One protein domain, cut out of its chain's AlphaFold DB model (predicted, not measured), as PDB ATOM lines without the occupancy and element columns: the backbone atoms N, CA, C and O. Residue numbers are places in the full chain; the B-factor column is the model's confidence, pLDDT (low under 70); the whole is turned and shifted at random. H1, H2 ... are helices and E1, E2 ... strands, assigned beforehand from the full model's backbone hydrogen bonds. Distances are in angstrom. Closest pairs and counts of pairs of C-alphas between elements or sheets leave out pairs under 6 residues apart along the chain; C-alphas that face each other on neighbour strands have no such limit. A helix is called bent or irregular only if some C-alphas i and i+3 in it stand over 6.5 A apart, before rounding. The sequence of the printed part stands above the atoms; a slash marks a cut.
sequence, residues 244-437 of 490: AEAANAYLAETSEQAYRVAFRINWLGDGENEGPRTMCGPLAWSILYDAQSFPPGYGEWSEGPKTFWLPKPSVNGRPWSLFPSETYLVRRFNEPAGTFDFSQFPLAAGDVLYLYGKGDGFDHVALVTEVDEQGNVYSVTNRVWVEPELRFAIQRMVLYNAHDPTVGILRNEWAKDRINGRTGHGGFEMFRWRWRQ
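Overview. This is residues 244 to 437 of the 490 residues of the protein "LysM domain-containing protein" of Anaerolinea thermophila (strain DSM 14523 / JCM 11388 / NBRC 100420 / UNI-1) (UniProt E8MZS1). A sheet of four strands, E1, E6, E2 and E3, has a long bent hairpin, E4 and E5, beside its edge strand E3, and the helix H3 packs on one face of the sheet along E3. H1, H2 and H5 pack on H3, while residues 337 to 347 and 402 to 412 lie on the opposite side of the sheet. The 194 printed residues hold eight named helices and six named strands, in the order H1 H2 H3 H4 H5 H6 E1 E2 E3 E4 E5 H7 E6 H8; both sheets are antiparallel. The class is mixed, helices and strands, with under half of the residues in named elements. The whole is compact, with a radius of gyration of the C-alphas of 15.6 A, and rounded, spanning 41 by 41 by 34 A.

Arrangement. Begin at H1, residues 244 to 248, which touches H3, residues 280 to 290; their closest C-alphas are Ala 247 and Ile 287, 5.5 A apart. Go on to H2, residues 255 to 265, which only just touches H3, with 3 pairs of C-alphas within 8 A, the closest Ile 265 and Ser 286 at 7.1 A, at a steep tilt of 57 degrees, the same way. H3 is the hub, touching three helices; the third is H5, residues 305 to 308, where the C-alphas of Pro 282 and Pro 305 are closest at 4.5 A. H4, residues 300 to 303, is close to H5 but not clearly touching it: C-alphas 301 and 307 are closest, 6.1 A apart. Look next at the sheet of E1, residues 328 to 333, E6, residues 428 to 433, E2, residues 352 to 355, and E3, residues 364 to 367, in that order. Between E1 and E6, N 329 is 2.8 A from O 432; between E6 and E2, N 431 is 2.8 A from O 352; in the hairpin E2 and E3, N 353 is 2.8 A from O 366. H3 is on this sheet at a height over the sheet of 7.2 A, and the two form two layers, a helix on one face of a sheet; H3 lies only just over E3, with 3 of its 11 C-alphas falling on it, and runs along the strands, at 2 degrees to E3 on the local plane. H6, residues 313 to 316, is only just not on the sheet, with 4 pairs of C-alphas within 10 A. The hairpin of E4, residues 376 to 385, and E5, residues 391 to 401, has N 399 at 2.7 A from O 377. E4 bends by 73 degrees at residue 380 and E5 by 71 degrees at residue 394. The closest C-alphas of E3 and E4 are Leu 367 and Ser 379, 5.7 A apart; those of H2 and E5 are Ser 255 and Phe 392, 4.4 A apart. H7, residues 413 to 416, touches no helix and is apart from E4; H8, residues 434 to 437, only grazes the four-stranded sheet. Every O i to N i+4 pair is within hydrogen-bond range in H1, H2 and H3; the other helices are too short for such a pair.

Along the chain. Find C-alpha 244 at (-24.445, 9.393, -43.237), where H1 begins. H2 is 15.4 A long; H3 starts at C-alpha 280, (-34.428, -2.347, -38.637), and runs 15.6 A. E1 measures 16.5 A, E4 23.3 A, E5 26.0 A and E6 16.8 A. H8 ends at C-alpha 437, (-20.158, 11.270, -25.212).

Size, cuts and confidence. The C-alphas of Glu 326 and Pro 388 are the two farthest apart, at 46.5 A. The printed part has no cut. The long links are H2 to H3, H6 to E1, E1 to E2, E5 to H7 and H7 to E6. The mean pLDDT of the printed part is 94.1, and no printed residue is under 70.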
ATOM      1  N   ALA A 244     -23.594   8.911 -42.156       98.00
ATOM      2  CA  ALA A 244     -24.445   9.393 -43.237       98.00
ATOM      3  C   ALA A 244     -23.948   8.862 -44.585       98.00
ATOM      4  O   ALA A 244     -24.741   8.335 -45.371       98.00
ATOM      5  N   GLU A 245     -22.636   8.932 -44.824       97.81
ATOM      6  CA  GLU A 245     -21.993   8.349 -46.000       97.81
ATOM      7  C   GLU A 245     -22.243   6.838 -46.072       97.81
ATOM      8  O   GLU A 245     -22.764   6.355 -47.082       97.81
ATOM      9  N   ALA A 246     -21.977   6.106 -44.984       98.25
ATOM     10  CA  ALA A 246     -22.221   4.666 -44.918       98.25
ATOM     11  C   ALA A 246     -23.701   4.318 -45.163       98.25
ATOM     12  O   ALA A 246     -24.028   3.379 -45.894       98.25
ATOM     13  N   ALA A 247     -24.625   5.101 -44.600       98.56
ATOM     14  CA  ALA A 247     -26.055   4.858 -44.734       98.56
ATOM     15  C   ALA A 247     -26.595   5.064 -46.159       98.56
ATOM     16  O   ALA A 247     -27.572   4.408 -46.538       98.56
ATOM     17  N   ASN A 248     -25.961   5.913 -46.976       98.19
ATOM     18  CA  ASN A 248     -26.392   6.160 -48.356       98.19
ATOM     19  C   ASN A 248     -26.374   4.889 -49.218       98.19
ATOM     20  O   ASN A 248     -27.209   4.743 -50.112       98.19
ATOM     21  N   ALA A 249     -25.494   3.928 -48.912       97.88
ATOM     22  CA  ALA A 249     -25.412   2.649 -49.617       97.88
ATOM     23  C   ALA A 249     -26.677   1.779 -49.471       97.88
ATOM     24  O   ALA A 249     -26.845   0.801 -50.210       97.88
ATOM     25  N   TYR A 250     -27.558   2.107 -48.521       98.44
ATOM     26  CA  TYR A 250     -28.745   1.330 -48.161       98.44
ATOM     27  C   TYR A 250     -30.061   1.955 -48.620       98.44
ATOM     28  O   TYR A 250     -31.106   1.337 -48.434       98.44
ATOM     29  N   LEU A 251     -30.043   3.151 -49.212       98.62
ATOM     30  CA  LEU A 251     -31.261   3.807 -49.680       98.62
ATOM     31  C   LEU A 251     -31.974   2.965 -50.748       98.62
ATOM     32  O   LEU A 251     -31.355   2.398 -51.649       98.62
ATOM     33  N   ALA A 252     -33.297   2.892 -50.632       98.44
ATOM     34  CA  ALA A 252     -34.157   2.139 -51.530       98.44
ATOM     35  C   ALA A 252     -35.519   2.829 -51.638       98.44
ATOM     36  O   ALA A 252     -36.222   2.996 -50.641       98.44
ATOM     37  N   GLU A 253     -35.910   3.215 -52.846       96.56
ATOM     38  CA  GLU A 253     -37.142   3.969 -53.101       96.56
ATOM     39  C   GLU A 253     -38.354   3.060 -53.323       96.56
ATOM     40  O   GLU A 253     -39.488   3.468 -53.069       96.56
ATOM     41  N   THR A 254     -38.126   1.824 -53.779       96.94
ATOM     42  CA  THR A 254     -39.186   0.853 -54.080       96.94
ATOM     43  C   THR A 254     -39.113  -0.381 -53.184       96.94
ATOM     44  O   THR A 254     -38.050  -0.742 -52.672       96.94
ATOM     45  N   SER A 255     -40.239  -1.094 -53.057       97.00
ATOM     46  CA  SER A 255     -40.298  -2.361 -52.318       97.00
ATOM     47  C   SER A 255     -39.285  -3.376 -52.842       97.00
ATOM     48  O   SER A 255     -38.612  -4.035 -52.058       97.00
ATOM     49  N   GLU A 256     -39.144  -3.480 -54.163       96.88
ATOM     50  CA  GLU A 256     -38.194  -4.390 -54.800       96.88
ATOM     51  C   GLU A 256     -36.746  -4.049 -54.428       96.88
ATOM     52  O   GLU A 256     -35.981  -4.932 -54.042       96.88
ATOM     53  N   GLN A 257     -36.373  -2.765 -54.479       98.06
ATOM     54  CA  GLN A 257     -35.049  -2.312 -54.049       98.06
ATOM     55  C   GLN A 257     -34.823  -2.593 -52.560       98.06
ATOM     56  O   GLN A 257     -33.754  -3.067 -52.184       98.06
ATOM     57  N   ALA A 258     -35.835  -2.371 -51.716       97.94
ATOM     58  CA  ALA A 258     -35.733  -2.638 -50.287       97.94
ATOM     59  C   ALA A 258     -35.500  -4.134 -50.005       97.94
ATOM     60  O   ALA A 258     -34.678  -4.473 -49.155       97.94
ATOM     61  N   TYR A 259     -36.165  -5.036 -50.736       96.69
ATOM     62  CA  TYR A 259     -35.897  -6.476 -50.652       96.69
ATOM     63  C   TYR A 259     -34.478  -6.828 -51.106       96.69
ATOM     64  O   TYR A 259     -33.805  -7.594 -50.424       96.69
ATOM     65  N   ARG A 260     -33.975  -6.226 -52.194       96.44
ATOM     66  CA  ARG A 260     -32.575  -6.422 -52.619       96.44
ATOM     67  C   ARG A 260     -31.586  -5.989 -51.535       96.44
ATOM     68  O   ARG A 260     -30.600  -6.685 -51.313       96.44
ATOM     69  N   VAL A 261     -31.851  -4.879 -50.842       97.88
ATOM     70  CA  VAL A 261     -31.025  -4.450 -49.703       97.88
ATOM     71  C   VAL A 261     -31.109  -5.458 -48.556       97.88
ATOM     72  O   VAL A 261     -30.070  -5.831 -48.020       97.88
ATOM     73  N   ALA A 262     -32.302  -5.952 -48.215       96.88
ATOM     74  CA  ALA A 262     -32.464  -6.966 -47.173       96.88
ATOM     75  C   ALA A 262     -31.665  -8.247 -47.484       96.88
ATOM     76  O   ALA A 262     -30.879  -8.691 -46.648       96.88
ATOM     77  N   PHE A 263     -31.782  -8.771 -48.707       95.81
ATOM     78  CA  PHE A 263     -31.029  -9.947 -49.158       95.81
ATOM     79  C   PHE A 263     -29.523  -9.701 -49.242       95.81
ATOM     80  O   PHE A 263     -28.738 -10.622 -49.059       95.81
ATOM     81  N   ARG A 264     -29.094  -8.459 -49.499       96.00
ATOM     82  CA  ARG A 264     -27.674  -8.089 -49.451       96.00
ATOM     83  C   ARG A 264     -27.137  -8.088 -48.017       96.00
ATOM     84  O   ARG A 264     -25.994  -8.480 -47.817       96.00
ATOM     85  N   ILE A 265     -27.934  -7.652 -47.036       97.12
ATOM     86  CA  ILE A 265     -27.549  -7.682 -45.612       97.12
ATOM     87  C   ILE A 265     -27.438  -9.129 -45.104       97.12
ATOM     88  O   ILE A 265     -26.535  -9.415 -44.322       97.12
ATOM     89  N   ASN A 266     -28.320 -10.033 -45.552       95.19
ATOM     90  CA  ASN A 266     -28.202 -11.488 -45.372       95.19
ATOM     91  C   ASN A 266     -27.952 -11.944 -43.914       95.19
ATOM     92  O   ASN A 266     -26.961 -12.611 -43.604       95.19
ATOM     93  N   TRP A 267     -28.806 -11.531 -42.972       95.25
ATOM     94  CA  TRP A 267     -28.577 -11.769 -41.538       95.25
ATOM     95  C   TRP A 267     -28.984 -13.161 -41.030       95.25
ATOM     96  O   TRP A 267     -28.598 -13.554 -39.932       95.25
ATOM     97  N   LEU A 268     -29.766 -13.925 -41.779       92.88
ATOM     98  CA  LEU A 268     -30.153 -15.308 -41.497       92.88
ATOM     99  C   LEU A 268     -29.505 -16.301 -42.454       92.88
ATOM    100  O   LEU A 268     -29.293 -17.442 -42.039       92.88
ATOM    101  N   GLY A 269     -29.162 -15.881 -43.673       88.06
ATOM    102  CA  GLY A 269     -28.598 -16.768 -44.688       88.06
ATOM    103  C   GLY A 269     -29.645 -17.560 -45.469       88.06
ATOM    104  O   GLY A 269     -29.264 -18.392 -46.289       88.06
ATOM    105  N   ASP A 270     -30.938 -17.359 -45.189       81.88
ATOM    106  CA  ASP A 270     -32.030 -18.164 -45.746       81.88
ATOM    107  C   ASP A 270     -32.890 -17.424 -46.781       81.88
ATOM    108  O   ASP A 270     -33.606 -18.079 -47.533       81.88
ATOM    109  N   GLY A 271     -32.829 -16.088 -46.850       75.38
ATOM    110  CA  GLY A 271     -33.619 -15.243 -47.757       75.38
ATOM    111  C   GLY A 271     -35.143 -15.273 -47.539       75.38
ATOM    112  O   GLY A 271     -35.830 -14.316 -47.875       75.38
ATOM    113  N   GLU A 272     -35.701 -16.333 -46.956       76.81
ATOM    114  CA  GLU A 272     -37.144 -16.501 -46.740       76.81
ATOM    115  C   GLU A 272     -37.664 -15.642 -45.584       76.81
ATOM    116  O   GLU A 272     -38.764 -15.091 -45.650       76.81
ATOM    117  N   ASN A 273     -36.867 -15.509 -44.522       79.81
ATOM    118  CA  ASN A 273     -37.238 -14.766 -43.315       79.81
ATOM    119  C   ASN A 273     -36.630 -13.355 -43.280       79.81
ATOM    120  O   ASN A 273     -36.819 -12.593 -42.320       79.81
ATOM    121  N   GLU A 274     -35.910 -13.001 -44.340       89.06
ATOM    122  CA  GLU A 274     -35.233 -11.730 -44.513       89.06
ATOM    123  C   GLU A 274     -36.083 -10.798 -45.365       89.06
ATOM    124  O   GLU A 274     -36.367 -11.048 -46.534       89.06
ATOM    125  N   GLY A 275     -36.509  -9.679 -44.787       93.56
ATOM    126  CA  GLY A 275     -37.232  -8.692 -45.567       93.56
ATOM    127  C   GLY A 275     -37.285  -7.321 -44.916       93.56
ATOM    128  O   GLY A 275     -36.992  -7.170 -43.725       93.56
ATOM    129  N   PRO A 276     -37.734  -6.304 -45.671       93.81
ATOM    130  CA  PRO A 276     -37.762  -4.923 -45.201       93.81
ATOM    131  C   PRO A 276     -38.599  -4.691 -43.944       93.81
ATOM    132  O   PRO A 276     -38.405  -3.697 -43.249       93.81
ATOM    133  N   ARG A 277     -39.526  -5.601 -43.620       91.12
ATOM    134  CA  ARG A 277     -40.355  -5.537 -42.409       91.12
ATOM    135  C   ARG A 277     -39.567  -5.824 -41.123       91.12
ATOM    136  O   ARG A 277     -39.954  -5.328 -40.072       91.12
ATOM    137  N   THR A 278     -38.503  -6.622 -41.185       91.25
ATOM    138  CA  THR A 278     -37.799  -7.154 -40.000       91.25
ATOM    139  C   THR A 278     -36.332  -6.727 -39.923       91.25
ATOM    140  O   THR A 278     -35.600  -7.202 -39.057       91.25
ATOM    141  N   MET A 279     -35.901  -5.810 -40.796       95.62
ATOM    142  CA  MET A 279     -34.489  -5.457 -40.953       95.62
ATOM    143  C   MET A 279     -34.009  -4.254 -40.139       95.62
ATOM    144  O   MET A 279     -32.844  -3.922 -40.256       95.62
ATOM    145  N   CYS A 280     -34.835  -3.586 -39.326       96.31
ATOM    146  CA  CYS A 280     -34.428  -2.347 -38.637       96.31
ATOM    147  C   CYS A 280     -33.132  -2.493 -37.818       96.31
ATOM    148  O   CYS A 280     -32.216  -1.684 -37.936       96.31
ATOM    149  N   GLY A 281     -33.020  -3.579 -37.049       97.25
ATOM    150  CA  GLY A 281     -31.804  -3.932 -36.321       97.25
ATOM    151  C   GLY A 281     -30.637  -4.327 -37.236       97.25
ATOM    152  O   GLY A 281     -29.588  -3.693 -37.142       97.25
ATOM    153  N   PRO A 282     -30.796  -5.324 -38.130       97.94
ATOM    154  CA  PRO A 282     -29.789  -5.679 -39.135       97.94
ATOM    155  C   PRO A 282     -29.255  -4.490 -39.949       97.94
ATOM    156  O   PRO A 282     -28.050  -4.365 -40.118       97.94
ATOM    157  N   LEU A 283     -30.128  -3.579 -40.384       98.56
ATOM    158  CA  LEU A 283     -29.781  -2.356 -41.104       98.56
ATOM    159  C   LEU A 283     -28.933  -1.420 -40.238       98.56
ATOM    160  O   LEU A 283     -27.891  -0.957 -40.689       98.56
ATOM    161  N   ALA A 284     -29.337  -1.175 -38.987       98.38
ATOM    162  CA  ALA A 284     -28.547  -0.363 -38.064       98.38
ATOM    163  C   ALA A 284     -27.164  -0.982 -37.794       98.38
ATOM    164  O   ALA A 284     -26.171  -0.258 -37.769       98.38
ATOM    165  N   TRP A 285     -27.084  -2.309 -37.637       98.31
ATOM    166  CA  TRP A 285     -25.808  -3.018 -37.506       98.31
ATOM    167  C   TRP A 285     -24.929  -2.816 -38.741       98.31
ATOM    168  O   TRP A 285     -23.756  -2.496 -38.595       98.31
ATOM    169  N   SER A 286     -25.496  -2.960 -39.941       98.50
ATOM    170  CA  SER A 286     -24.754  -2.835 -41.197       98.50
ATOM    171  C   SER A 286     -24.202  -1.430 -41.409       98.50
ATOM    172  O   SER A 286     -23.038  -1.290 -41.761       98.50
ATOM    173  N   ILE A 287     -24.983  -0.390 -41.103       98.69
ATOM    174  CA  ILE A 287     -24.495   0.993 -41.189       98.69
ATOM    175  C   ILE A 287     -23.374   1.240 -40.165       98.69
ATOM    176  O   ILE A 287     -22.368   1.856 -40.500       98.69
ATOM    177  N   LEU A 288     -23.510   0.742 -38.929       97.94
ATOM    178  CA  LEU A 288     -22.453   0.850 -37.912       97.94
ATOM    179  C   LEU A 288     -21.174   0.104 -38.312       97.94
ATOM    180  O   LEU A 288     -20.078   0.584 -38.027       97.94
ATOM    181  N   TYR A 289     -21.316  -1.063 -38.943       96.69
ATOM    182  CA  TYR A 289     -20.199  -1.866 -39.431       96.69
ATOM    183  C   TYR A 289     -19.449  -1.148 -40.555       96.69
ATOM    184  O   TYR A 289     -18.238  -0.970 -40.455       96.69
ATOM    185  N   ASP A 290     -20.169  -0.680 -41.578       97.44
ATOM    186  CA  ASP A 290     -19.579   0.006 -42.733       97.44
ATOM    187  C   ASP A 290     -18.947   1.347 -42.341       97.44
ATOM    188  O   ASP A 290     -17.911   1.725 -42.883       97.44
ATOM    189  N   ALA A 291     -19.516   2.033 -41.346       96.62
ATOM    190  CA  ALA A 291     -18.939   3.235 -40.750       96.62
ATOM    191  C   ALA A 291     -17.794   2.938 -39.757       96.62
ATOM    192  O   ALA A 291     -17.366   3.841 -39.042       96.62
ATOM    193  N   GLN A 292     -17.342   1.682 -39.633       93.56
ATOM    194  CA  GLN A 292     -16.250   1.256 -38.743       93.56
ATOM    195  C   GLN A 292     -16.444   1.682 -37.275       93.56
ATOM    196  O   GLN A 292     -15.512   2.071 -36.580       93.56
ATOM    197  N   SER A 293     -17.684   1.628 -36.782       93.69
ATOM    198  CA  SER A 293     -18.048   2.161 -35.460       93.69
ATOM    199  C   SER A 293     -17.979   1.151 -34.317       93.69
ATOM    200  O   SER A 293     -18.194   1.522 -33.161       93.69
ATOM    201  N   PHE A 294     -17.766  -0.133 -34.611       93.56
ATOM    202  CA  PHE A 294     -17.664  -1.150 -33.568       93.56
ATOM    203  C   PHE A 294     -16.287  -1.148 -32.902       93.56
ATOM    204  O   PHE A 294     -15.297  -0.799 -33.541       93.56
ATOM    205  N   PRO A 295     -16.197  -1.588 -31.632       91.19
ATOM    206  CA  PRO A 295     -14.911  -1.753 -30.979       91.19
ATOM    207  C   PRO A 295     -14.004  -2.704 -31.775       91.19
ATOM    208  O   PRO A 295     -14.494  -3.711 -32.302       91.19
ATOM    209  N   PRO A 296     -12.689  -2.432 -31.830       90.56
ATOM    210  CA  PRO A 296     -11.738  -3.304 -32.505       90.56
ATOM    211  C   PRO A 296     -11.711  -4.716 -31.909       90.56
ATOM    212  O   PRO A 296     -11.817  -4.910 -30.696       90.56
ATOM    213  N   GLY A 297     -11.500  -5.701 -32.782       92.12
ATOM    214  CA  GLY A 297     -11.358  -7.109 -32.422       92.12
ATOM    215  C   GLY A 297     -12.648  -7.922 -32.455       92.12
ATOM    216  O   GLY A 297     -13.615  -7.592 -33.140       92.12
ATOM    217  N   TYR A 298     -12.610  -9.061 -31.769       94.25
ATOM    218  CA  TYR A 298     -13.683 -10.047 -31.771       94.25
ATOM    219  C   TYR A 298     -14.676  -9.818 -30.631       94.25
ATOM    220  O   TYR A 298     -14.285  -9.573 -29.492       94.25
ATOM    221  N   GLY A 299     -15.962  -9.999 -30.919       93.88
ATOM    222  CA  GLY A 299     -17.042  -9.947 -29.940       93.88
ATOM    223  C   GLY A 299     -18.309 -10.589 -30.488       93.88
ATOM    224  O   GLY A 299     -18.312 -11.130 -31.586       93.88
ATOM    225  N   GLU A 300     -19.426 -10.549 -29.756       92.44
ATOM    226  CA  GLU A 300     -20.666 -11.093 -30.335       92.44
ATOM    227  C   GLU A 300     -21.101 -10.294 -31.573       92.44
ATOM    228  O   GLU A 300     -21.677 -10.885 -32.478       92.44
ATOM    229  N   TRP A 301     -20.772  -8.997 -31.660       92.94
ATOM    230  CA  TRP A 301     -21.083  -8.155 -32.822       92.94
ATOM    231  C   TRP A 301     -20.414  -8.627 -34.119       92.94
ATOM    232  O   TRP A 301     -20.949  -8.346 -35.187       92.94
ATOM    233  N   SER A 302     -19.299  -9.366 -34.059       92.62
ATOM    234  CA  SER A 302     -18.615  -9.873 -35.255       92.62
ATOM    235  C   SER A 302     -19.280 -11.114 -35.863       92.62
ATOM    236  O   SER A 302     -18.857 -11.574 -36.916       92.62
ATOM    237  N   GLU A 303     -20.334 -11.661 -35.242       91.38
ATOM    238  CA  GLU A 303     -21.154 -12.737 -35.831       91.38
ATOM    239  C   GLU A 303     -22.171 -12.201 -36.866       91.38
ATOM    240  O   GLU A 303     -23.013 -12.952 -37.361       91.38
ATOM    241  N   GLY A 304     -22.107 -10.906 -37.192       94.50
ATOM    242  CA  GLY A 304     -22.865 -10.290 -38.275       94.50
ATOM    243  C   GLY A 304     -24.182  -9.626 -37.848       94.50
ATOM    244  O   GLY A 304     -24.521  -9.572 -36.655       94.50
ATOM    245  N   PRO A 305     -24.976  -9.154 -38.826       96.31
ATOM    246  CA  PRO A 305     -26.187  -8.360 -38.588       96.31
ATOM    247  C   PRO A 305     -27.281  -9.113 -37.822       96.31
ATOM    248  O   PRO A 305     -28.149  -8.497 -37.197       96.31
ATOM    249  N   LYS A 306     -27.206 -10.451 -37.772       95.50
ATOM    250  CA  LYS A 306     -28.099 -11.304 -36.972       95.50
ATOM    251  C   LYS A 306     -28.121 -10.922 -35.498       95.50
ATOM    252  O   LYS A 306     -29.111 -11.138 -34.806       95.50
ATOM    253  N   THR A 307     -27.017 -10.379 -35.004       94.69
ATOM    254  CA  THR A 307     -26.835 -10.033 -33.591       94.69
ATOM    255  C   THR A 307     -27.760  -8.898 -33.151       94.69
ATOM    256  O   THR A 307     -28.120  -8.819 -31.975       94.69
ATOM    257  N   PHE A 308     -28.205  -8.072 -34.102       96.25
ATOM    258  CA  PHE A 308     -29.183  -7.004 -33.905       96.25
ATOM    259  C   PHE A 308     -30.587  -7.411 -34.374       96.25
ATOM    260  O   PHE A 308     -31.508  -6.601 -34.324       96.25
ATOM    261  N   TRP A 309     -30.799  -8.648 -34.824       94.56
ATOM    262  CA  TRP A 309     -32.116  -9.105 -35.252       94.56
ATOM    263  C   TRP A 309     -32.993  -9.488 -34.055       94.56
ATOM    264  O   TRP A 309     -32.578 -10.245 -33.178       94.56
ATOM    265  N   LEU A 310     -34.219  -8.953 -34.033       91.56
ATOM    266  CA  LEU A 310     -35.192  -9.105 -32.943       91.56
ATOM    267  C   LEU A 310     -34.591  -8.844 -31.539       91.56
ATOM    268  O   LEU A 310     -34.745  -9.681 -30.638       91.56
ATOM    269  N   PRO A 311     -33.908  -7.700 -31.319       92.50
ATOM    270  CA  PRO A 311     -33.325  -7.412 -30.018       92.50
ATOM    271  C   PRO A 311     -34.424  -7.170 -28.982       92.50
ATOM    272  O   PRO A 311     -35.519  -6.711 -29.315       92.50
ATOM    273  N   LYS A 312     -34.127  -7.454 -27.710       92.00
ATOM    274  CA  LYS A 312     -35.034  -7.198 -26.582       92.00
ATOM    275  C   LYS A 312     -34.240  -6.723 -25.363       92.00
ATOM    276  O   LYS A 312     -34.077  -7.504 -24.421       92.00
ATOM    277  N   PRO A 313     -33.781  -5.456 -25.327       94.19
ATOM    278  CA  PRO A 313     -32.881  -4.980 -24.276       94.19
ATOM    279  C   PRO A 313     -33.410  -5.218 -22.859       94.19
ATOM    280  O   PRO A 313     -32.672  -5.657 -21.982       94.19
ATOM    281  N   SER A 314     -34.718  -5.044 -22.652       90.25
ATOM    282  CA  SER A 314     -35.377  -5.245 -21.355       90.25
ATOM    283  C   SER A 314     -35.470  -6.708 -20.906       90.25
ATOM    284  O   SER A 314     -35.767  -6.963 -19.742       90.25
ATOM    285  N   VAL A 315     -35.250  -7.666 -21.810       90.88
ATOM    286  CA  VAL A 315     -35.362  -9.107 -21.539       90.88
ATOM    287  C   VAL A 315     -33.991  -9.771 -21.521       90.88
ATOM    288  O   VAL A 315     -33.705 -10.558 -20.626       90.88
ATOM    289  N   ASN A 316     -33.152  -9.483 -22.517       88.94
ATOM    290  CA  ASN A 316     -31.874 -10.168 -22.719       88.94
ATOM    291  C   ASN A 316     -30.667  -9.222 -22.799       88.94
ATOM    292  O   ASN A 316     -29.569  -9.684 -23.091       88.94
ATOM    293  N   GLY A 317     -30.860  -7.917 -22.584       91.81
ATOM    294  CA  GLY A 317     -29.800  -6.912 -22.677       91.81
ATOM    295  C   GLY A 317     -29.328  -6.596 -24.101       91.81
ATOM    296  O   GLY A 317     -28.540  -5.671 -24.271       91.81
ATOM    297  N   ARG A 318     -29.797  -7.309 -25.134       92.94
ATOM    298  CA  ARG A 318     -29.339  -7.126 -26.520       92.94
ATOM    299  C   ARG A 318     -30.068  -5.970 -27.214       92.94
ATOM    300  O   ARG A 318     -31.278  -5.850 -27.034       92.94
ATOM    301  N   PRO A 319     -29.371  -5.183 -28.054       93.50
ATOM    302  CA  PRO A 319     -28.014  -5.448 -28.536       93.50
ATOM    303  C   PRO A 319     -26.904  -4.853 -27.653       93.50
ATOM    304  O   PRO A 319     -25.730  -5.074 -27.920       93.50
ATOM    305  N   TRP A 320     -27.232  -4.142 -26.576       94.31
ATOM    306  CA  TRP A 320     -26.243  -3.421 -25.763       94.31
ATOM    307  C   TRP A 320     -25.247  -4.347 -25.062       94.31
ATOM    308  O   TRP A 320     -24.051  -4.073 -25.028       94.31
ATOM    309  N   SER A 321     -25.722  -5.487 -24.560       92.44
ATOM    310  CA  SER A 321     -24.905  -6.490 -23.869       92.44
ATOM    311  C   SER A 321     -23.859  -7.164 -24.761       92.44
ATOM    312  O   SER A 321     -23.045  -7.929 -24.252       92.44
ATOM    313  N   LEU A 322     -23.913  -6.943 -26.078       92.50
ATOM    314  CA  LEU A 322     -22.943  -7.493 -27.023       92.50
ATOM    315  C   LEU A 322     -21.579  -6.804 -26.884       92.50
ATOM    316  O   LEU A 322     -20.564  -7.411 -27.217       92.50
ATOM    317  N   PHE A 323     -21.564  -5.562 -26.393       94.25
ATOM    318  CA  PHE A 323     -20.377  -4.724 -26.268       94.25
ATOM    319  C   PHE A 323     -19.869  -4.673 -24.825       94.25
ATOM    320  O   PHE A 323     -20.658  -4.862 -23.890       94.25
ATOM    321  N   PRO A 324     -18.581  -4.362 -24.612       92.00
ATOM    322  CA  PRO A 324     -18.070  -4.117 -23.273       92.00
ATOM    323  C   PRO A 324     -18.766  -2.911 -22.632       92.00
ATOM    324  O   PRO A 324     -18.877  -1.846 -23.241       92.00
ATOM    325  N   SER A 325     -19.288  -3.077 -21.416       90.56
ATOM    326  CA  SER A 325     -20.174  -2.096 -20.759       90.56
ATOM    327  C   SER A 325     -19.538  -0.721 -20.510       90.56
ATOM    328  O   SER A 325     -20.222   0.295 -20.391       90.56
ATOM    329  N   GLU A 326     -18.215  -0.680 -20.448       89.56
ATOM    330  CA  GLU A 326     -17.388   0.506 -20.298       89.56
ATOM    331  C   GLU A 326     -17.241   1.294 -21.604       89.56
ATOM    332  O   GLU A 326     -16.900   2.470 -21.558       89.56
ATOM    333  N   THR A 327     -17.559   0.709 -22.760       92.38
ATOM    334  CA  THR A 327     -17.431   1.386 -24.065       92.38
ATOM    335  C   THR A 327     -18.641   2.240 -24.425       92.38
ATOM    336  O   THR A 327     -18.552   3.089 -25.313       92.38
ATOM    337  N   TYR A 328     -19.763   2.096 -23.713       95.44
ATOM    338  CA  TYR A 328     -20.993   2.821 -24.020       95.44
ATOM    339  C   TYR A 328     -21.723   3.379 -22.790       95.44
ATOM    340  O   TYR A 328     -21.403   3.115 -21.629       95.44
ATOM    341  N   LEU A 329     -22.725   4.204 -23.082       95.38
ATOM    342  CA  LEU A 329     -23.756   4.692 -22.183       95.38
ATOM    343  C   LEU A 329     -25.113   4.279 -22.759       95.38
ATOM    344  O   LEU A 329     -25.415   4.604 -23.905       95.38
ATOM    345  N   VAL A 330     -25.948   3.625 -21.950       96.69
ATOM    346  CA  VAL A 330     -27.371   3.433 -22.259       96.69
ATOM    347  C   VAL A 330     -28.207   4.266 -21.297       96.69
ATOM    348  O   VAL A 330     -27.977   4.251 -20.085       96.69
ATOM    349  N   ARG A 331     -29.190   4.996 -21.829       96.31
ATOM    350  CA  ARG A 331     -30.211   5.691 -21.038       96.31
ATOM    351  C   ARG A 331     -31.595   5.239 -21.460       96.31
ATOM    352  O   ARG A 331     -31.928   5.277 -22.638       96.31
ATOM    353  N   ARG A 332     -32.401   4.851 -20.474       96.69
ATOM    354  CA  ARG A 332     -33.801   4.475 -20.654       96.69
ATOM    355  C   ARG A 332     -34.712   5.641 -20.300       96.69
ATOM    356  O   ARG A 332     -34.597   6.209 -19.215       96.69
ATOM    357  N   PHE A 333     -35.668   5.910 -21.176       97.25
ATOM    358  CA  PHE A 333     -36.735   6.877 -20.979       97.25
ATOM    359  C   PHE A 333     -38.072   6.145 -21.069       97.25
ATOM    360  O   PHE A 333     -38.359   5.477 -22.058       97.25
ATOM    361  N   ASN A 334     -38.892   6.246 -20.022       96.38
ATOM    362  CA  ASN A 334     -40.225   5.631 -20.008       96.38
ATOM    363  C   ASN A 334     -41.284   6.521 -20.682       96.38
ATOM    364  O   ASN A 334     -42.394   6.062 -20.943       96.38
ATOM    365  N   GLU A 335     -40.962   7.792 -20.932       96.62
ATOM    366  CA  GLU A 335     -41.827   8.697 -21.677       96.62
ATOM    367  C   GLU A 335     -41.850   8.309 -23.167       96.62
ATOM    368  O   GLU A 335     -40.786   8.032 -23.726       96.62
ATOM    369  N   PRO A 336     -43.025   8.312 -23.829       95.94
ATOM    370  CA  PRO A 336     -43.120   8.108 -25.268       95.94
ATOM    371  C   PRO A 336     -42.157   8.995 -26.065       95.94
ATOM    372  O   PRO A 336     -42.144  10.214 -25.902       95.94
ATOM    373  N   ALA A 337     -41.420   8.407 -27.009       95.88
ATOM    374  CA  ALA A 337     -40.455   9.142 -27.832       95.88
ATOM    375  C   ALA A 337     -41.105  10.299 -28.618       95.88
ATOM    376  O   ALA A 337     -40.486  11.335 -28.844       95.88
ATOM    377  N   GLY A 338     -42.382  10.154 -28.992       94.62
ATOM    378  CA  GLY A 338     -43.128  11.195 -29.697       94.62
ATOM    379  C   GLY A 338     -43.517  12.410 -28.854       94.62
ATOM    380  O   GLY A 338     -43.806  13.459 -29.429       94.62
ATOM    381  N   THR A 339     -43.491  12.322 -27.521       94.25
ATOM    382  CA  THR A 339     -43.752  13.462 -26.617       94.25
ATOM    383  C   THR A 339     -42.512  13.927 -25.865       94.25
ATOM    384  O   THR A 339     -42.474  15.087 -25.476       94.25
ATOM    385  N   PHE A 340     -41.482  13.083 -25.778       95.81
ATOM    386  CA  PHE A 340     -40.241  13.378 -25.069       95.81
ATOM    387  C   PHE A 340     -39.597  14.698 -25.508       95.81
ATOM    388  O   PHE A 340     -39.524  15.011 -26.700       95.81
ATOM    389  N   ASP A 341     -39.108  15.471 -24.545       94.31
ATOM    390  CA  ASP A 341     -38.386  16.716 -24.783       94.31
ATOM    391  C   ASP A 341     -36.893  16.444 -25.031       94.31
ATOM    392  O   ASP A 341     -36.073  16.395 -24.111       94.31
ATOM    393  N   PHE A 342     -36.527  16.292 -26.305       94.50
ATOM    394  CA  PHE A 342     -35.141  16.060 -26.719       94.50
ATOM    395  C   PHE A 342     -34.202  17.245 -26.452       94.50
ATOM    396  O   PHE A 342     -32.995  17.068 -26.567       94.50
ATOM    397  N   SER A 343     -34.684  18.423 -26.036       92.25
ATOM    398  CA  SER A 343     -33.775  19.492 -25.595       92.25
ATOM    399  C   SER A 343     -33.051  19.138 -24.288       92.25
ATOM    400  O   SER A 343     -31.928  19.584 -24.057       92.25
ATOM    401  N   GLN A 344     -33.648  18.273 -23.459       91.00
ATOM    402  CA  GLN A 344     -33.051  17.789 -22.208       91.00
ATOM    403  C   GLN A 344     -31.966  16.739 -22.450       91.00
ATOM    404  O   GLN A 344     -31.063  16.560 -21.630       91.00
ATOM    405  N   PHE A 345     -32.074  16.016 -23.563       92.62
ATOM    406  CA  PHE A 345     -31.112  15.007 -23.967       92.62
ATOM    407  C   PHE A 345     -31.070  14.927 -25.501       92.62
ATOM    408  O   PHE A 345     -31.736  14.070 -26.091       92.62
ATOM    409  N   PRO A 346     -30.329  15.835 -26.164       95.25
ATOM    410  CA  PRO A 346     -30.291  15.873 -27.615       95.25
ATOM    411  C   PRO A 346     -29.591  14.630 -28.153       95.25
ATOM    412  O   PRO A 346     -28.527  14.216 -27.669       95.25
ATOM    413  N   LEU A 347     -30.213  14.038 -29.169       97.50
ATOM    414  CA  LEU A 347     -29.598  12.970 -29.944       97.50
ATOM    415  C   LEU A 347     -28.450  13.518 -30.791       97.50
ATOM    416  O   LEU A 347     -28.523  14.632 -31.306       97.50
ATOM    417  N   ALA A 348     -27.414  12.709 -30.951       97.19
ATOM    418  CA  ALA A 348     -26.243  12.998 -31.757       97.19
ATOM    419  C   ALA A 348     -26.028  11.888 -32.789       97.19
ATOM    420  O   ALA A 348     -26.443  10.748 -32.582       97.19
ATOM    421  N   ALA A 349     -25.333  12.217 -33.879       97.88
ATOM    422  CA  ALA A 349     -24.862  11.222 -34.838       97.88
ATOM    423  C   ALA A 349     -24.097  10.092 -34.121       97.88
ATOM    424  O   ALA A 349     -23.276  10.369 -33.232       97.88
ATOM    425  N   GLY A 350     -24.422   8.851 -34.488       97.69
ATOM    426  CA  GLY A 350     -23.924   7.621 -33.873       97.69
ATOM    427  C   GLY A 350     -24.782   7.068 -32.734       97.69
ATOM    428  O   GLY A 350     -24.536   5.947 -32.285       97.69
ATOM    429  N   ASP A 351     -25.787   7.810 -32.254       98.62
ATOM    430  CA  ASP A 351     -26.723   7.285 -31.260       98.62
ATOM    431  C   ASP A 351     -27.604   6.193 -31.870       98.62
ATOM    432  O   ASP A 351     -28.147   6.349 -32.963       98.62
ATOM    433  N   VAL A 352     -27.817   5.109 -31.126       98.38
ATOM    434  CA  VAL A 352     -28.753   4.049 -31.513       98.38
ATOM    435  C   VAL A 352     -29.946   4.083 -30.575       98.38
ATOM    436  O   VAL A 352     -29.803   4.027 -29.354       98.38
ATOM    437  N   LEU A 353     -31.140   4.159 -31.143       98.25
ATOM    438  CA  LEU A 353     -32.395   4.099 -30.417       98.25
ATOM    439  C   LEU A 353     -32.976   2.694 -30.492       98.25
ATOM    440  O   LEU A 353     -33.063   2.113 -31.573       98.25
ATOM    441  N   TYR A 354     -33.455   2.200 -29.358       98.12
ATOM    442  CA  TYR A 354     -34.442   1.129 -29.310       98.12
ATOM    443  C   TYR A 354     -35.776   1.721 -28.861       98.12
ATOM    444  O   TYR A 354     -35.924   2.155 -27.718       98.12
ATOM    445  N   LEU A 355     -36.744   1.764 -29.766       97.31
ATOM    446  CA  LEU A 355     -38.073   2.323 -29.554       97.31
ATOM    447  C   LEU A 355     -39.023   1.198 -29.136       97.31
ATOM    448  O   LEU A 355     -39.217   0.252 -29.892       97.31
ATOM    449  N   TYR A 356     -39.634   1.303 -27.954       95.88
ATOM    450  CA  TYR A 356     -40.564   0.283 -27.466       95.88
ATOM    451  C   TYR A 356     -41.970   0.489 -28.032       95.88
ATOM    452  O   TYR A 356     -42.575   1.559 -27.882       95.88
ATOM    453  N   GLY A 357     -42.533  -0.559 -28.622       92.62
ATOM    454  CA  GLY A 357     -43.952  -0.641 -28.941       92.62
ATOM    455  C   GLY A 357     -44.819  -0.797 -27.684       92.62
ATOM    456  O   GLY A 357     -44.341  -1.097 -26.589       92.62
ATOM    457  N   LYS A 358     -46.134  -0.596 -27.825       87.25
ATOM    458  CA  LYS A 358     -47.114  -0.874 -26.761       87.25
ATOM    459  C   LYS A 358     -48.470  -1.208 -27.362       87.25
ATOM    460  O   LYS A 358     -49.076  -0.295 -27.890       87.25
ATOM    461  N   GLY A 359     -48.973  -2.437 -27.196       80.44
ATOM    462  CA  GLY A 359     -50.360  -2.865 -27.479       80.44
ATOM    463  C   GLY A 359     -50.837  -2.775 -28.942       80.44
ATOM    464  O   GLY A 359     -51.386  -3.739 -29.455       80.44
ATOM    465  N   ASP A 360     -50.615  -1.634 -29.594       77.62
ATOM    466  CA  ASP A 360     -50.972  -1.255 -30.962       77.62
ATOM    467  C   ASP A 360     -49.743  -0.819 -31.793       77.62
ATOM    468  O   ASP A 360     -49.882  -0.091 -32.774       77.62
ATOM    469  N   GLY A 361     -48.530  -1.223 -31.395       86.50
ATOM    470  CA  GLY A 361     -47.277  -0.809 -32.032       86.50
ATOM    471  C   GLY A 361     -46.196  -1.889 -32.025       86.50
ATOM    472  O   GLY A 361     -46.390  -2.964 -31.460       86.50
ATOM    473  N   PHE A 362     -45.051  -1.587 -32.634       90.69
ATOM    474  CA  PHE A 362     -43.915  -2.500 -32.783       90.69
ATOM    475  C   PHE A 362     -42.634  -1.925 -32.166       90.69
ATOM    476  O   PHE A 362     -42.498  -0.709 -32.012       90.69
ATOM    477  N   ASP A 363     -41.701  -2.807 -31.814       94.25
ATOM    478  CA  ASP A 363     -40.359  -2.412 -31.386       94.25
ATOM    479  C   ASP A 363     -39.503  -2.071 -32.608       94.25
ATOM    480  O   ASP A 363     -39.546  -2.783 -33.613       94.25
ATOM    481  N   HIS A 364     -38.714  -1.001 -32.532       95.94
ATOM    482  CA  HIS A 364     -37.915  -0.528 -33.664       95.94
ATOM    483  C   HIS A 364     -36.502  -0.142 -33.246       95.94
ATOM    484  O   HIS A 364     -36.299   0.386 -32.155       95.94
ATOM    485  N   VAL A 365     -35.531  -0.371 -34.130       97.50
ATOM    486  CA  VAL A 365     -34.151   0.098 -33.959       97.50
ATOM    487  C   VAL A 365     -33.886   1.190 -34.985       97.50
ATOM    488  O   VAL A 365     -34.164   0.996 -36.165       97.50
ATOM    489  N   ALA A 366     -33.353   2.326 -34.544       97.44
ATOM    490  CA  ALA A 366     -32.984   3.429 -35.426       97.44
ATOM    491  C   ALA A 366     -31.591   3.949 -35.070       97.44
ATOM    492  O   ALA A 366     -31.309   4.205 -33.903       97.44
ATOM    493  N   LEU A 367     -30.735   4.122 -36.072       98.56
ATOM    494  CA  LEU A 367     -29.443   4.793 -35.931       98.56
ATOM    495  C   LEU A 367     -29.603   6.263 -36.311       98.56
ATOM    496  O   LEU A 367     -30.157   6.562 -37.370       98.56
ATOM    497  N   VAL A 368     -29.105   7.168 -35.478       98.75
ATOM    498  CA  VAL A 368     -28.966   8.578 -35.831       98.75
ATOM    499  C   VAL A 368     -27.752   8.716 -36.738       98.75
ATOM    500  O   VAL A 368     -26.619   8.543 -36.291       98.75
ATOM    501  N   THR A 369     -27.987   9.002 -38.013       98.56
ATOM    502  CA  THR A 369     -26.927   9.051 -39.024       98.56
ATOM    503  C   THR A 369     -26.257  10.427 -39.053       98.56
ATOM    504  O   THR A 369     -25.034  10.514 -39.108       98.56
ATOM    505  N   GLU A 370     -27.026  11.508 -38.875       98.19
ATOM    506  CA  GLU A 370     -26.496  12.872 -38.839       98.19
ATOM    507  C   GLU A 370     -27.440  13.869 -38.153       98.19
ATOM    508  O   GLU A 370     -28.628  13.606 -37.943       98.19
ATOM    509  N   VAL A 371     -26.893  15.041 -37.822       97.75
ATOM    510  CA  VAL A 371     -27.633  16.223 -37.363       97.75
ATOM    511  C   VAL A 371     -27.196  17.401 -38.230       97.75
ATOM    512  O   VAL A 371     -25.997  17.661 -38.318       97.75
ATOM    513  N   ASP A 372     -28.137  18.081 -38.888       97.12
ATOM    514  CA  ASP A 372     -27.821  19.237 -39.739       97.12
ATOM    515  C   ASP A 372     -27.834  20.570 -38.969       97.12
ATOM    516  O   ASP A 372     -28.272  20.664 -37.820       97.12
ATOM    517  N   GLU A 373     -27.353  21.627 -39.626       96.06
ATOM    518  CA  GLU A 373     -27.298  22.986 -39.069       96.06
ATOM    519  C   GLU A 373     -28.687  23.589 -38.799       96.06
ATOM    520  O   GLU A 373     -28.811  24.532 -38.020       96.06
ATOM    521  N   GLN A 374     -29.741  23.058 -39.429       96.69
ATOM    522  CA  GLN A 374     -31.131  23.463 -39.204       96.69
ATOM    523  C   GLN A 374     -31.768  22.718 -38.018       96.69
ATOM    524  O   GLN A 374     -32.962  22.882 -37.748       96.69
ATOM    525  N   GLY A 375     -30.991  21.896 -37.308       96.19
ATOM    526  CA  GLY A 375     -31.427  21.144 -36.141       96.19
ATOM    527  C   GLY A 375     -32.239  19.894 -36.476       96.19
ATOM    528  O   GLY A 375     -32.853  19.322 -35.573       96.19
ATOM    529  N   ASN A 376     -32.286  19.456 -37.738       98.31
ATOM    530  CA  ASN A 376     -32.906  18.183 -38.085       98.31
ATOM    531  C   ASN A 376     -31.982  17.039 -37.673       98.31
ATOM    532  O   ASN A 376     -30.808  17.005 -38.035       98.31
ATOM    533  N   VAL A 377     -32.543  16.070 -36.958       98.50
ATOM    534  CA  VAL A 377     -31.869  14.822 -36.609       98.50
ATOM    535  C   VAL A 377     -32.361  13.736 -37.546       98.50
ATOM    536  O   VAL A 377     -33.567  13.498 -37.618       98.50
ATOM    537  N   TYR A 378     -31.451  13.069 -38.247       98.69
ATOM    538  CA  TYR A 378     -31.796  12.110 -39.289       98.69
ATOM    539  C   TYR A 378     -31.507  10.668 -38.902       98.69
ATOM    540  O   TYR A 378     -30.662  10.371 -38.061       98.69
ATOM    541  N   SER A 379     -32.227   9.772 -39.565       98.56
ATOM    542  CA  SER A 379     -31.947   8.345 -39.607       98.56
ATOM    543  C   SER A 379     -32.216   7.820 -41.008       98.56
ATOM    544  O   SER A 379     -33.198   8.217 -41.638       98.56
ATOM    545  N   VAL A 380     -31.394   6.887 -41.479       98.62
ATOM    546  CA  VAL A 380     -31.753   6.018 -42.601       98.62
ATOM    547  C   VAL A 380     -32.385   4.753 -42.035       98.62
ATOM    548  O   VAL A 380     -31.731   3.958 -41.364       98.62
ATOM    549  N   THR A 381     -33.682   4.577 -42.280       96.94
ATOM    550  CA  THR A 381     -34.475   3.495 -41.687       96.94
ATOM    551  C   THR A 381     -35.392   2.855 -42.716       96.94
ATOM    552  O   THR A 381     -35.848   3.497 -43.666       96.94
ATOM    553  N   ASN A 382     -35.715   1.581 -42.499       94.94
ATOM    554  CA  ASN A 382     -36.785   0.918 -43.224       94.94
ATOM    555  C   ASN A 382     -38.139   1.520 -42.836       94.94
ATOM    556  O   ASN A 382     -38.415   1.776 -41.660       94.94
ATOM    557  N   ARG A 383     -38.989   1.716 -43.837       91.62
ATOM    558  CA  ARG A 383     -40.347   2.217 -43.695       91.62
ATOM    559  C   ARG A 383     -41.314   1.213 -44.293       91.62
ATOM    560  O   ARG A 383     -41.061   0.651 -45.358       91.62
ATOM    561  N   VAL A 384     -42.410   0.988 -43.580       89.81
ATOM    562  CA  VAL A 384     -43.448   0.027 -43.939       89.81
ATOM    563  C   VAL A 384     -44.765   0.778 -44.010       89.81
ATOM    564  O   VAL A 384     -45.123   1.482 -43.071       89.81
ATOM    565  N   TRP A 385     -45.493   0.606 -45.104       90.56
ATOM    566  CA  TRP A 385     -46.894   0.997 -45.183       90.56
ATOM    567  C   TRP A 385     -47.720  -0.238 -45.469       90.56
ATOM    568  O   TRP A 385     -47.292  -1.096 -46.235       90.56
ATOM    569  N   VAL A 386     -48.881  -0.328 -44.834       86.19
ATOM    570  CA  VAL A 386     -49.827  -1.435 -44.975       86.19
ATOM    571  C   VAL A 386     -51.006  -1.020 -45.852       86.19
ATOM    572  O   VAL A 386     -51.492  -1.837 -46.628       86.19
ATOM    573  N   GLU A 387     -51.432   0.243 -45.765       83.75
ATOM    574  CA  GLU A 387     -52.552   0.780 -46.540       83.75
ATOM    575  C   GLU A 387     -52.137   1.997 -47.393       83.75
ATOM    576  O   GLU A 387     -51.294   2.795 -46.966       83.75
ATOM    577  N   PRO A 388     -52.734   2.180 -48.591       85.44
ATOM    578  CA  PRO A 388     -53.719   1.295 -49.237       85.44
ATOM    579  C   PRO A 388     -53.112   0.003 -49.810       85.44
ATOM    580  O   PRO A 388     -53.845  -0.916 -50.162       85.44
ATOM    581  N   GLU A 389     -51.786  -0.078 -49.889       89.25
ATOM    582  CA  GLU A 389     -51.046  -1.246 -50.359       89.25
ATOM    583  C   GLU A 389     -49.790  -1.467 -49.514       89.25
ATOM    584  O   GLU A 389     -49.199  -0.518 -48.987       89.25
ATOM    585  N   LEU A 390     -49.366  -2.729 -49.414       91.56
ATOM    586  CA  LEU A 390     -48.130  -3.082 -48.736       91.56
ATOM    587  C   LEU A 390     -46.933  -2.591 -49.554       91.56
ATOM    588  O   LEU A 390     -46.618  -3.150 -50.606       91.56
ATOM    589  N   ARG A 391     -46.234  -1.582 -49.039       94.31
ATOM    590  CA  ARG A 391     -45.019  -1.045 -49.660       94.31
ATOM    591  C   ARG A 391     -43.905  -0.848 -48.647       94.31
ATOM    592  O   ARG A 391     -44.149  -0.651 -47.453       94.31
ATOM    593  N   PHE A 392     -42.680  -0.884 -49.151       95.19
ATOM    594  CA  PHE A 392     -41.468  -0.726 -48.367       95.19
ATOM    595  C   PHE A 392     -40.522   0.263 -49.033       95.19
ATOM    596  O   PHE A 392     -40.451   0.333 -50.257       95.19
ATOM    597  N   ALA A 393     -39.775   0.990 -48.214       96.75
ATOM    598  CA  ALA A 393     -38.672   1.827 -48.659       96.75
ATOM    599  C   ALA A 393     -37.604   1.884 -47.563       96.75
ATOM    600  O   ALA A 393     -37.886   1.596 -46.397       96.75
ATOM    601  N   ILE A 394     -36.388   2.272 -47.927       98.38
ATOM    602  CA  ILE A 394     -35.315   2.623 -46.996       98.38
ATOM    603  C   ILE A 394     -34.964   4.065 -47.293       98.38
ATOM    604  O   ILE A 394     -34.480   4.383 -48.377       98.38
ATOM    605  N   GLN A 395     -35.287   4.944 -46.355       97.69
ATOM    606  CA  GLN A 395     -35.272   6.377 -46.606       97.69
ATOM    607  C   GLN A 395     -34.508   7.097 -45.512       97.69
ATOM    608  O   GLN A 395     -34.563   6.718 -44.342       97.69
ATOM    609  N   ARG A 396     -33.849   8.179 -45.917       98.12
ATOM    610  CA  ARG A 396     -33.344   9.210 -45.020       98.12
ATOM    611  C   ARG A 396     -34.524  10.018 -44.488       98.12
ATOM    612  O   ARG A 396     -35.206  10.700 -45.250       98.12
ATOM    613  N   MET A 397     -34.766   9.938 -43.188       97.06
ATOM    614  CA  MET A 397     -35.921  10.529 -42.522       97.06
ATOM    615  C   MET A 397     -35.478  11.453 -41.396       97.06
ATOM    616  O   MET A 397     -34.592  11.108 -40.620       97.06
ATOM    617  N   VAL A 398     -36.159  12.589 -41.252       98.19
ATOM    618  CA  VAL A 398     -36.040  13.421 -40.051       98.19
ATOM    619  C   VAL A 398     -36.745  12.699 -38.901       98.19
ATOM    620  O   VAL A 398     -37.966  12.531 -38.931       98.19
ATOM    621  N   LEU A 399     -35.998  12.274 -37.884       97.62
ATOM    622  CA  LEU A 399     -36.535  11.725 -36.639       97.62
ATOM    623  C   LEU A 399     -37.321  12.795 -35.881       97.62
ATOM    624  O   LEU A 399     -38.498  12.597 -35.573       97.62
ATOM    625  N   TYR A 400     -36.678  13.935 -35.629       97.69
ATOM    626  CA  TYR A 400     -37.261  15.149 -35.063       97.69
ATOM    627  C   TYR A 400     -36.418  16.369 -35.463       97.69
ATOM    628  O   TYR A 400     -35.280  16.215 -35.911       97.69
ATOM    629  N   ASN A 401     -36.968  17.572 -35.290       97.50
ATOM    630  CA  ASN A 401     -36.207  18.817 -35.380       97.50
ATOM    631  C   ASN A 401     -36.055  19.449 -33.982       97.50
ATOM    632  O   ASN A 401     -37.008  19.487 -33.201       97.50
ATOM    633  N   ALA A 402     -34.853  19.920 -33.655       94.56
ATOM    634  CA  ALA A 402     -34.516  20.496 -32.352       94.56
ATOM    635  C   ALA A 402     -35.110  21.899 -32.117       94.56
ATOM    636  O   ALA A 402     -35.193  22.350 -30.975       94.56
ATOM    637  N   HIS A 403     -35.515  22.594 -33.179       93.69
ATOM    638  CA  HIS A 403     -36.085  23.944 -33.151       93.69
ATOM    639  C   HIS A 403     -37.599  23.956 -33.401       93.69
ATOM    640  O   HIS A 403     -38.277  24.890 -32.977       93.69
ATOM    641  N   ASP A 404     -38.137  22.912 -34.035       93.75
ATOM    642  CA  ASP A 404     -39.566  22.722 -34.270       93.75
ATOM    643  C   ASP A 404     -40.026  21.326 -33.803       93.75
ATOM    644  O   ASP A 404     -39.842  20.327 -34.508       93.75
ATOM    645  N   PRO A 405     -40.688  21.226 -32.633       86.69
ATOM    646  CA  PRO A 405     -41.135  19.951 -32.082       86.69
ATOM    647  C   PRO A 405     -42.302  19.323 -32.857       86.69
ATOM    648  O   PRO A 405     -42.740  18.231 -32.495       86.69
ATOM    649  N   THR A 406     -42.837  19.980 -33.891       90.12
ATOM    650  CA  THR A 406     -43.882  19.411 -34.755       90.12
ATOM    651  C   THR A 406     -43.318  18.626 -35.939       90.12
ATOM    652  O   THR A 406     -44.041  17.838 -36.556       90.12
ATOM    653  N   VAL A 407     -42.028  18.789 -36.239       94.88
ATOM    654  CA  VAL A 407     -41.356  18.157 -37.378       94.88
ATOM    655  C   VAL A 407     -40.765  16.799 -36.991       94.88
ATOM    656  O   VAL A 407     -40.250  16.601 -35.890       94.88
ATOM    657  N   GLY A 408     -40.810  15.864 -37.942       95.81
ATOM    658  CA  GLY A 408     -40.151  14.560 -37.864       95.81
ATOM    659  C   GLY A 408     -41.091  13.384 -37.601       95.81
ATOM    660  O   GLY A 408     -42.228  13.533 -37.142       95.81
ATOM    661  N   ILE A 409     -40.618  12.186 -37.935       95.31
ATOM    662  CA  ILE A 409     -41.426  10.964 -37.897       95.31
ATOM    663  C   ILE A 409     -41.758  10.520 -36.474       95.31
ATOM    664  O   ILE A 409     -42.845   9.984 -36.265       95.31
ATOM    665  N   LEU A 410     -40.900  10.815 -35.484       95.56
ATOM    666  CA  LEU A 410     -41.187  10.528 -34.073       95.56
ATOM    667  C   LEU A 410     -42.389  11.332 -33.568       95.56
ATOM    668  O   LEU A 410     -43.125  10.848 -32.720       95.56
ATOM    669  N   ARG A 411     -42.612  12.541 -34.097       93.25
ATOM    670  CA  ARG A 411     -43.704  13.449 -33.696       93.25
ATOM    671  C   ARG A 411     -45.012  13.182 -34.441       93.25
ATOM    672  O   ARG A 411     -46.091  13.586 -33.996       93.25
ATOM    673  N   ASN A 412     -44.914  12.504 -35.582       92.19
ATOM    674  CA  ASN A 412     -46.004  12.342 -36.533       92.19
ATOM    675  C   ASN A 412     -46.303  10.868 -36.788       92.19
ATOM    676  O   ASN A 412     -47.054  10.283 -36.010       92.19
ATOM    677  N   GLU A 413     -45.739  10.277 -37.842       91.06
ATOM    678  CA  GLU A 413     -46.076   8.921 -38.296       91.06
ATOM    679  C   GLU A 413     -45.940   7.890 -37.165       91.06
ATOM    680  O   GLU A 413     -46.932   7.279 -36.768       91.06
ATOM    681  N   TRP A 414     -44.763   7.781 -36.545       93.12
ATOM    682  CA  TRP A 414     -44.512   6.783 -35.500       93.12
ATOM    683  C   TRP A 414     -45.277   7.036 -34.201       93.12
ATOM    684  O   TRP A 414     -45.515   6.088 -33.457       93.12
ATOM    685  N   ALA A 415     -45.720   8.271 -33.948       91.75
ATOM    686  CA  ALA A 415     -46.536   8.603 -32.784       91.75
ATOM    687  C   ALA A 415     -48.042   8.440 -33.011       91.75
ATOM    688  O   ALA A 415     -48.770   8.278 -32.031       91.75
ATOM    689  N   LYS A 416     -48.548   8.523 -34.247       89.50
ATOM    690  CA  LYS A 416     -49.992   8.695 -34.518       89.50
ATOM    691  C   LYS A 416     -50.582   7.630 -35.447       89.50
ATOM    692  O   LYS A 416     -51.768   7.331 -35.318       89.50
ATOM    693  N   ASP A 417     -49.794   7.039 -36.344       88.12
ATOM    694  CA  ASP A 417     -50.297   6.164 -37.408       88.12
ATOM    695  C   ASP A 417     -50.501   4.714 -36.943       88.12
ATOM    696  O   ASP A 417     -49.610   3.869 -37.016       88.12
ATOM    697  N   ARG A 418     -51.712   4.409 -36.469       84.94
ATOM    698  CA  ARG A 418     -52.099   3.056 -36.031       84.94
ATOM    699  C   ARG A 418     -52.178   2.024 -37.158       84.94
ATOM    700  O   ARG A 418     -52.207   0.838 -36.853       84.94
ATOM    701  N   ILE A 419     -52.262   2.458 -38.414       83.38
ATOM    702  CA  ILE A 419     -52.497   1.576 -39.561       83.38
ATOM    703  C   ILE A 419     -51.160   1.079 -40.104       83.38
ATOM    704  O   ILE A 419     -50.940  -0.126 -40.216       83.38
ATOM    705  N   ASN A 420     -50.238   1.999 -40.385       80.38
ATOM    706  CA  ASN A 420     -48.913   1.658 -40.908       80.38
ATOM    707  C   ASN A 420     -47.915   1.285 -39.800       80.38
ATOM    708  O   ASN A 420     -46.860   0.714 -40.074       80.38
ATOM    709  N   GLY A 421     -48.301   1.521 -38.544       75.00
ATOM    710  CA  GLY A 421     -47.624   1.038 -37.353       75.00
ATOM    711  C   GLY A 421     -46.980   2.168 -36.560       75.00
ATOM    712  O   GLY A 421     -46.282   3.029 -37.094       75.00
ATOM    713  N   ARG A 422     -47.180   2.115 -35.243       90.00
ATOM    714  CA  ARG A 422     -46.592   3.058 -34.292       90.00
ATOM    715  C   ARG A 422     -45.430   2.420 -33.538       90.00
ATOM    716  O   ARG A 422     -45.440   1.215 -33.285       90.00
ATOM    717  N   THR A 423     -44.471   3.226 -33.105       94.19
ATOM    718  CA  THR A 423     -43.339   2.766 -32.288       94.19
ATOM    719  C   THR A 423     -42.899   3.845 -31.294       94.19
ATOM    720  O   THR A 423     -43.215   5.023 -31.448       94.19
ATOM    721  N   GLY A 424     -42.219   3.445 -30.219       95.25
ATOM    722  CA  GLY A 424     -41.690   4.354 -29.197       95.25
ATOM    723  C   GLY A 424     -42.689   4.834 -28.137       95.25
ATOM    724  O   GLY A 424     -42.334   5.689 -27.329       95.25
ATOM    725  N   HIS A 425     -43.927   4.323 -28.077       94.31
ATOM    726  CA  HIS A 425     -44.872   4.696 -27.002       94.31
ATOM    727  C   HIS A 425     -44.629   3.998 -25.674       94.31
ATOM    728  O   HIS A 425     -45.123   4.453 -24.644       94.31
ATOM    729  N   GLY A 426     -43.947   2.856 -25.697       94.62
ATOM    730  CA  GLY A 426     -43.486   2.195 -24.483       94.62
ATOM    731  C   GLY A 426     -42.282   2.902 -23.856       94.62
ATOM    732  O   GLY A 426     -41.718   2.385 -22.894       94.62
ATOM    733  N   GLY A 427     -41.876   4.045 -24.417       96.38
ATOM    734  CA  GLY A 427     -40.607   4.693 -24.147       96.38
ATOM    735  C   GLY A 427     -39.535   4.270 -25.143       96.38
ATOM    736  O   GLY A 427     -39.821   3.663 -26.181       96.38
ATOM    737  N   PHE A 428     -38.288   4.581 -24.820       97.50
ATOM    738  CA  PHE A 428     -37.137   4.212 -25.632       97.50
ATOM    739  C   PHE A 428     -35.870   4.073 -24.790       97.50
ATOM    740  O   PHE A 428     -35.773   4.576 -23.670       97.50
ATOM    741  N   GLU A 429     -34.887   3.382 -25.345       97.94
ATOM    742  CA  GLU A 429     -33.506   3.418 -24.884       97.94
ATOM    743  C   GLU A 429     -32.645   4.109 -25.931       97.94
ATOM    744  O   GLU A 429     -32.808   3.869 -27.124       97.94
ATOM    745  N   MET A 430     -31.732   4.962 -25.478       97.19
ATOM    746  CA  MET A 430     -30.647   5.494 -26.290       97.19
ATOM    747  C   MET A 430     -29.353   4.808 -25.872       97.19
ATOM    748  O   MET A 430     -29.041   4.758 -24.683       97.19
ATOM    749  N   PHE A 431     -28.600   4.329 -26.850       97.88
ATOM    750  CA  PHE A 431     -27.222   3.883 -26.745       97.88
ATOM    751  C   PHE A 431     -26.308   4.932 -27.380       97.88
ATOM    752  O   PHE A 431     -26.579   5.396 -28.486       97.88
ATOM    753  N   ARG A 432     -25.213   5.274 -26.698       97.88
ATOM    754  CA  ARG A 432     -24.178   6.190 -27.184       97.88
ATOM    755  C   ARG A 432     -22.804   5.678 -26.785       97.88
ATOM    756  O   ARG A 432     -22.578   5.373 -25.613       97.88
ATOM    757  N   TRP A 433     -21.864   5.651 -27.723       96.81
ATOM    758  CA  TRP A 433     -20.471   5.341 -27.415       96.81
ATOM    759  C   TRP A 433     -19.874   6.339 -26.418       96.81
ATOM    760  O   TRP A 433     -20.109   7.547 -26.502       96.81
ATOM    761  N   ARG A 434     -19.055   5.865 -25.475       95.62
ATOM    762  CA  ARG A 434     -18.415   6.754 -24.492       95.62
ATOM    763  C   ARG A 434     -17.443   7.729 -25.127       95.62
ATOM    764  O   ARG A 434     -17.406   8.876 -24.692       95.62
ATOM    765  N   TRP A 435     -16.718   7.316 -26.164       95.44
ATOM    766  CA  TRP A 435     -15.854   8.222 -26.921       95.44
ATOM    767  C   TRP A 435     -16.662   9.367 -27.548       95.44
ATOM    768  O   TRP A 435     -16.240  10.523 -27.511       95.44
ATOM    769  N   ARG A 436     -17.885   9.083 -28.013       95.50
ATOM    770  CA  ARG A 436     -18.775  10.097 -28.582       95.50
ATOM    771  C   ARG A 436     -19.304  11.033 -27.505       95.50
ATOM    772  O   ARG A 436     -19.285  12.249 -27.674       95.50
ATOM    773  N   GLN A 437     -19.725  10.482 -26.367       95.31
ATOM    774  CA  GLN A 437     -20.158  11.270 -25.212       95.31
ATOM    775  C   GLN A 437     -19.046  12.196 -24.695       95.31
ATOM    776  O   GLN A 437     -19.322  13.349 -24.363       95.31
TER     777      GLN A 437